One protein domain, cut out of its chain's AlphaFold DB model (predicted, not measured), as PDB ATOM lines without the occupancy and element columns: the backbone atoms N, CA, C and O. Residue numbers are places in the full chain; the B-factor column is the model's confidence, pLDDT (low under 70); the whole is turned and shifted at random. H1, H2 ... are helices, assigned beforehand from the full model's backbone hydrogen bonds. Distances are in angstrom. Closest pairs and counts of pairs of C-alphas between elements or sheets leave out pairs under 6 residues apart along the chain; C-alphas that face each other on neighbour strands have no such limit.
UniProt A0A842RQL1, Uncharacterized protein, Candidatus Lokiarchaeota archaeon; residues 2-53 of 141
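Overview. This is residues 2 to 53 of the 141 residues of an uncharacterized protein of Candidatus Lokiarchaeota archaeon (UniProt A0A842RQL1). Three short helices form a small cluster, the longest, H1, and the shortest, H2, each packing on H3. The long loop joining H1 to H2 sticks out at residues 23 to 28. The printed part has 52 residues, with H1, H2 and H3 in chain order, no named strand, and class all helix. It is compact, with a radius of gyration of the C-alphas of 11.0 A and spans of 31 by 26 by 17 A.

Arrangement. H1, residues 2 to 12, touches H3, residues 44 to 52, at a steep tilt of 48 degrees, the same way; their closest C-alphas, Leu 8 and Ala 44, are 5.0 A apart. H2, residues 32 to 38, touches H3 at a steep tilt of 64 degrees, opposite ways; their closest C-alphas, Leu 36 and Ile 47, are 6.3 A apart. H1 and H2 are close but not clearly touching, their closest C-alphas, Ile 5 and Tyr 33, 6.9 A apart. In H1, H2 and H3 every O i to N i+4 pair is within hydrogen-bond range.

Along the chain. H1 runs 15.4 A from C-alpha 2 at (180.463, 233.390, 243.037), H2 9.9 A, and H3 12.4 A to C-alpha 52 at (181.314, 213.266, 235.795).

Size, cuts and confidence. The C-alphas farthest apart, Asp 3 and Arg 25, are 31.2 A apart. The link H1 to H2 is long, with residues 21 to 22 paired antiparallel with 29 to 30. The printed part has no cut, and no printed residue is under 70 in pLDDT.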
ATOM      1  N   TRP A   2     181.875 233.380 243.432       88.44
ATOM      2  CA  TRP A   2     180.463 233.390 243.037       88.44
ATOM      3  C   TRP A   2     180.239 233.163 241.528       88.44
ATOM      4  O   TRP A   2     179.436 232.312 241.154       88.44
ATOM      5  N   ASP A   3     181.033 233.803 240.662       92.00
ATOM      6  CA  ASP A   3     180.900 233.648 239.202       92.00
ATOM      7  C   ASP A   3     181.124 232.208 238.734       92.00
ATOM      8  O   ASP A   3     180.393 231.697 237.888       92.00
ATOM      9  N   LYS A   4     182.099 231.508 239.330       91.88
ATOM     10  CA  LYS A   4     182.369 230.097 239.014       91.88
ATOM     11  C   LYS A   4     181.219 229.191 239.454       91.88
ATOM     12  O   LYS A   4     180.925 228.221 238.761       91.88
ATOM     13  N   ILE A   5     180.562 229.510 240.570       93.62
ATOM     14  CA  ILE A   5     179.383 228.773 241.044       93.62
ATOM     15  C   ILE A   5     178.230 228.937 240.052       93.62
ATOM     16  O   ILE A   5     177.606 227.939 239.697       93.62
ATOM     17  N   GLN A   6     177.964 230.155 239.568       95.31
ATOM     18  CA  GLN A   6     176.910 230.356 238.569       95.31
ATOM     19  C   GLN A   6     177.221 229.689 237.238       95.31
ATOM     20  O   GLN A   6     176.371 228.987 236.701       95.31
ATOM     21  N   GLN A   7     178.448 229.829 236.737       95.62
ATOM     22  CA  GLN A   7     178.864 229.123 235.525       95.62
ATOM     23  C   GLN A   7     178.653 227.613 235.670       95.62
ATOM     24  O   GLN A   7     178.154 226.966 234.756       95.62
ATOM     25  N   LEU A   8     178.992 227.045 236.831       95.38
ATOM     26  CA  LEU A   8     178.779 225.628 237.092       95.38
ATOM     27  C   LEU A   8     177.286 225.260 237.113       95.38
ATOM     28  O   LEU A   8     176.919 224.233 236.549       95.38
ATOM     29  N   ARG A   9     176.423 226.092 237.707       94.81
ATOM     30  CA  ARG A   9     174.962 225.888 237.701       94.81
ATOM     31  C   ARG A   9     174.397 225.865 236.286       94.81
ATOM     32  O   ARG A   9     173.676 224.930 235.950       94.81
ATOM     33  N   GLU A  10     174.774 226.836 235.459       96.19
ATOM     34  CA  GLU A  10     174.329 226.912 234.063       96.19
ATOM     35  C   GLU A  10     174.828 225.725 233.232       96.19
ATOM     36  O   GLU A  10     174.105 225.220 232.380       96.19
ATOM     37  N   LEU A  11     176.025 225.204 233.522       95.06
ATOM     38  CA  LEU A  11     176.536 223.991 232.877       95.06
ATOM     39  C   LEU A  11     175.818 222.709 233.334       95.06
ATOM     40  O   LEU A  11     175.716 221.765 232.555       95.06
ATOM     41  N   ILE A  12     175.349 222.648 234.583       94.31
ATOM     42  CA  ILE A  12     174.646 221.477 235.135       94.31
ATOM     43  C   ILE A  12     173.186 221.436 234.686       94.31
ATOM     44  O   ILE A  12     172.676 220.360 234.398       94.31
ATOM     45  N   LYS A  13     172.515 222.589 234.620       93.06
ATOM     46  CA  LYS A  13     171.083 222.710 234.319       93.06
ATOM     47  C   LYS A  13     170.609 221.921 233.081       93.06
ATOM     48  O   LYS A  13     169.569 221.279 233.195       93.06
ATOM     49  N   PRO A  14     171.320 221.910 231.935       93.19
ATOM     50  CA  PRO A  14     170.898 221.134 230.767       93.19
ATOM     51  C   PRO A  14     171.271 219.639 230.837       93.19
ATOM     52  O   PRO A  14     170.923 218.885 229.930       93.19
ATOM     53  N   LEU A  15     172.004 219.181 231.859       90.19
ATOM     54  CA  LEU A  15     172.457 217.793 231.959       90.19
ATOM     55  C   LEU A  15     171.405 216.896 232.613       90.19
ATOM     56  O   LEU A  15     171.320 216.794 233.836       90.19
ATOM     57  N   ASN A  16     170.709 216.114 231.791       83.88
ATOM     58  CA  ASN A  16     169.794 215.066 232.264       83.88
ATOM     59  C   ASN A  16     170.510 213.928 233.019       83.88
ATOM     60  O   ASN A  16     169.876 213.150 233.727       83.88
ATOM     61  N   THR A  17     171.833 213.818 232.879       88.00
ATOM     62  CA  THR A  17     172.656 212.720 233.414       88.00
ATOM     63  C   THR A  17     173.632 213.176 234.499       88.00
ATOM     64  O   THR A  17     174.681 212.559 234.701       88.00
ATOM     65  N   PHE A  18     173.318 214.255 235.224       92.56
ATOM     66  CA  PHE A  18     174.189 214.740 236.290       92.56
ATOM     67  C   PHE A  18     174.377 213.686 237.399       92.56
ATOM     68  O   PHE A  18     173.482 213.424 238.204       92.56
ATOM     69  N   LYS A  19     175.575 213.091 237.467       91.56
ATOM     70  CA  LYS A  19     175.923 212.109 238.501       91.56
ATOM     71  C   LYS A  19     175.908 212.720 239.902       91.56
ATOM     72  O   LYS A  19     176.682 213.631 240.202       91.56
ATOM     73  N   ARG A  20     175.100 212.145 240.795       93.25
ATOM     74  CA  ARG A  20     175.268 212.326 242.243       93.25
ATOM     75  C   ARG A  20     176.487 211.529 242.697       93.25
ATOM     76  O   ARG A  20     176.693 210.404 242.246       93.25
ATOM     77  N   ARG A  21     177.301 212.112 243.572       95.12
ATOM     78  CA  ARG A  21     178.494 211.459 244.116       95.12
ATOM     79  C   ARG A  21     178.338 211.256 245.608       95.12
ATOM     80  O   ARG A  21     177.784 212.100 246.304       95.12
ATOM     81  N   LYS A  22     178.884 210.141 246.070       96.06
ATOM     82  CA  LYS A  22     179.033 209.803 247.479       96.06
ATOM     83  C   LYS A  22     180.510 209.633 247.784       96.06
ATOM     84  O   LYS A  22     181.292 209.300 246.893       96.06
ATOM     85  N   CYS A  23     180.881 209.863 249.034       94.88
ATOM     86  CA  CYS A  23     182.203 209.531 249.514       94.88
ATOM     87  C   CYS A  23     182.425 208.031 249.341       94.88
ATOM     88  O   CYS A  23     181.647 207.235 249.861       94.88
ATOM     89  N   TRP A  24     183.505 207.664 248.660       93.69
ATOM     90  CA  TRP A  24     183.875 206.275 248.414       93.69
ATOM     91  C   TRP A  24     184.005 205.463 249.711       93.69
ATOM     92  O   TRP A  24     183.578 204.318 249.778       93.69
ATOM     93  N   ARG A  25     184.527 206.090 250.773       92.12
ATOM     94  CA  ARG A  25     184.786 205.431 252.057       92.12
ATOM     95  C   ARG A  25     183.577 205.350 252.990       92.12
ATOM     96  O   ARG A  25     183.356 204.304 253.583       92.12
ATOM     97  N   CYS A  26     182.838 206.445 253.188       94.56
ATOM     98  CA  CYS A  26     181.761 206.501 254.192       94.56
ATOM     99  C   CYS A  26     180.348 206.631 253.608       94.56
ATOM    100  O   CYS A  26     179.383 206.720 254.361       94.56
ATOM    101  N   GLY A  27     180.202 206.704 252.282       95.00
ATOM    102  CA  GLY A  27     178.902 206.802 251.613       95.00
ATOM    103  C   GLY A  27     178.186 208.152 251.755       95.00
ATOM    104  O   GLY A  27     177.115 208.316 251.174       95.00
ATOM    105  N   LYS A  28     178.760 209.126 252.478       95.75
ATOM    106  CA  LYS A  28     178.192 210.477 252.642       95.75
ATOM    107  C   LYS A  28     177.991 211.155 251.286       95.75
ATOM    108  O   LYS A  28     178.925 211.177 250.484       95.75
ATOM    109  N   ASP A  29     176.818 211.737 251.050       96.38
ATOM    110  CA  ASP A  29     176.559 212.519 249.837       96.38
ATOM    111  C   ASP A  29     177.519 213.707 249.733       96.38
ATOM    112  O   ASP A  29     177.803 214.400 250.714       96.38
ATOM    113  N   LEU A  30     178.044 213.920 248.530       95.62
ATOM    114  CA  LEU A  30     179.003 214.976 248.243       95.62
ATOM    115  C   LEU A  30     178.362 216.076 247.412       95.62
ATOM    116  O   LEU A  30     177.543 215.828 246.524       95.62
ATOM    117  N   ASN A  31     178.816 217.298 247.663       94.19
ATOM    118  CA  ASN A  31     178.373 218.483 246.958       94.19
ATOM    119  C   ASN A  31     179.462 218.966 245.990       94.19
ATOM    120  O   ASN A  31     180.603 219.209 246.381       94.19
ATOM    121  N   ILE A  32     179.101 219.136 244.718       94.81
ATOM    122  CA  ILE A  32     180.029 219.621 243.691       94.81
ATOM    123  C   ILE A  32     180.529 221.045 243.978       94.81
ATOM    124  O   ILE A  32     181.627 221.398 243.558       94.81
ATOM    125  N   TYR A  33     179.760 221.860 244.705       93.88
ATOM    126  CA  TYR A  33     180.184 223.214 245.072       93.88
ATOM    127  C   TYR A  33     181.291 223.206 246.131       93.88
ATOM    128  O   TYR A  33     182.175 224.062 246.081       93.88
ATOM    129  N   ASP A  34     181.294 222.216 247.027       90.56
ATOM    130  CA  ASP A  34     182.390 222.016 247.982       90.56
ATOM    131  C   ASP A  34     183.642 221.572 247.222       90.56
ATOM    132  O   ASP A  34     184.707 222.163 247.367       90.56
ATOM    133  N   PHE A  35     183.486 220.627 246.286       91.69
ATOM    134  CA  PHE A  35     184.579 220.187 245.418       91.69
ATOM    135  C   PHE A  35     185.163 221.333 244.573       91.69
ATOM    136  O   PHE A  35     186.379 221.438 244.450       91.69
ATOM    137  N   LEU A  36     184.322 222.220 244.031       92.75
ATOM    138  CA  LEU A  36     184.754 223.441 243.343       92.75
ATOM    139  C   LEU A  36     185.535 224.378 244.281       92.75
ATOM    140  O   LEU A  36     186.526 224.969 243.859       92.75
ATOM    141  N   SER A  37     185.079 224.529 245.525       89.19
ATOM    142  CA  SER A  37     185.700 225.413 246.520       89.19
ATOM    143  C   SER A  37     187.059 224.896 246.996       89.19
ATOM    144  O   SER A  37     187.939 225.698 247.281       89.19
ATOM    145  N   ASP A  38     187.263 223.579 247.007       84.94
ATOM    146  CA  ASP A  38     188.562 222.963 247.311       84.94
ATOM    147  C   ASP A  38     189.536 222.994 246.114       84.94
ATOM    148  O   ASP A  38     190.728 222.749 246.273       84.94
ATOM    149  N   ASN A  39     189.037 223.288 244.908       88.06
ATOM    150  CA  ASN A  39     189.760 223.187 243.636       88.06
ATOM    151  C   ASN A  39     189.622 224.488 242.821       88.06
ATOM    152  O   ASN A  39     189.312 224.482 241.620       88.06
ATOM    153  N   VAL A  40     189.804 225.626 243.501       87.19
ATOM    154  CA  VAL A  40     189.552 226.974 242.965       87.19
ATOM    155  C   VAL A  40     190.395 227.328 241.745       87.19
ATOM    156  O   VAL A  40     190.021 228.245 241.013       87.19
ATOM    157  N   GLU A  41     191.508 226.640 241.498       89.44
ATOM    158  CA  GLU A  41     192.367 226.853 240.333       89.44
ATOM    159  C   GLU A  41     191.697 226.409 239.024       89.44
ATOM    160  O   GLU A  41     191.958 226.975 237.961       89.44
ATOM    161  N   TYR A  42     190.770 225.451 239.082       92.56
ATOM    162  CA  TYR A  42     190.128 224.912 237.890       92.56
ATOM    163  C   TYR A  42     188.934 225.762 237.431       92.56
ATOM    164  O   TYR A  42     188.302 226.509 238.187       92.56
ATOM    165  N   SER A  43     188.614 225.668 236.139       95.25
ATOM    166  CA  SER A  43     187.404 226.267 235.571       95.25
ATOM    167  C   SER A  43     186.160 225.447 235.934       95.25
ATOM    168  O   SER A  43     186.250 224.237 236.150       95.25
ATOM    169  N   ALA A  44     184.979 226.075 235.926       95.25
ATOM    170  CA  ALA A  44     183.709 225.387 236.182       95.25
ATOM    171  C   ALA A  44     183.500 224.180 235.242       95.25
ATOM    172  O   ALA A  44     183.132 223.094 235.687       95.25
ATOM    173  N   LYS A  45     183.840 224.334 233.954       95.88
ATOM    174  CA  LYS A  45     183.792 223.251 232.957       95.88
ATOM    175  C   LYS A  45     184.710 222.084 233.322       95.88
ATOM    176  O   LYS A  45     184.314 220.927 233.187       95.88
ATOM    177  N   ARG A  46     185.931 222.365 233.792       96.50
ATOM    178  CA  ARG A  46     186.873 221.317 234.205       96.50
ATOM    179  C   ARG A  46     186.384 220.588 235.454       96.50
ATOM    180  O   ARG A  46     186.439 219.364 235.472       96.50
ATOM    181  N   ILE A  47     185.859 221.313 236.441       96.31
ATOM    182  CA  ILE A  47     185.268 220.731 237.653       96.31
ATOM    183  C   ILE A  47     184.110 219.799 237.312       96.31
ATOM    184  O   ILE A  47     184.087 218.667 237.787       96.31
ATOM    185  N   LEU A  48     183.199 220.224 236.435       96.31
ATOM    186  CA  LEU A  48     182.109 219.373 235.971       96.31
ATOM    187  C   LEU A  48     182.623 218.116 235.257       96.31
ATOM    188  O   LEU A  48     182.147 217.018 235.533       96.31
ATOM    189  N   GLY A  49     183.625 218.255 234.383       95.62
ATOM    190  CA  GLY A  49     184.246 217.116 233.701       95.62
ATOM    191  C   GLY A  49     184.863 216.102 234.671       95.62
ATOM    192  O   GLY A  49     184.628 214.903 234.541       95.62
ATOM    193  N   LEU A  50     185.595 216.578 235.683       95.56
ATOM    194  CA  LEU A  50     186.141 215.728 236.744       95.56
ATOM    195  C   LEU A  50     185.013 215.061 237.540       95.56
ATOM    196  O   LEU A  50     185.021 213.845 237.715       95.56
ATOM    197  N   TRP A  51     183.994 215.821 237.941       96.19
ATOM    198  CA  TRP A  51     182.842 215.311 238.685       96.19
ATOM    199  C   TRP A  51     182.084 214.202 237.945       96.19
ATOM    200  O   TRP A  51     181.615 213.245 238.562       96.19
ATOM    201  N   GLN A  52     181.978 214.284 236.617       94.81
ATOM    202  CA  GLN A  52     181.314 213.266 235.795       94.81
ATOM    203  C   GLN A  52     182.203 212.043 235.477       94.81
ATOM    204  O   GLN A  52     181.679 211.005 235.058       94.81
ATOM    205  N   SER A  53     183.517 212.109 235.726       94.62
ATOM    206  CA  SER A  53     184.486 211.051 235.389       94.62
ATOM    207  C   SER A  53     184.251 209.750 236.160       94.62
ATOM    208  O   SER A  53     184.206 209.745 237.387       94.62
TER     209      SER A  53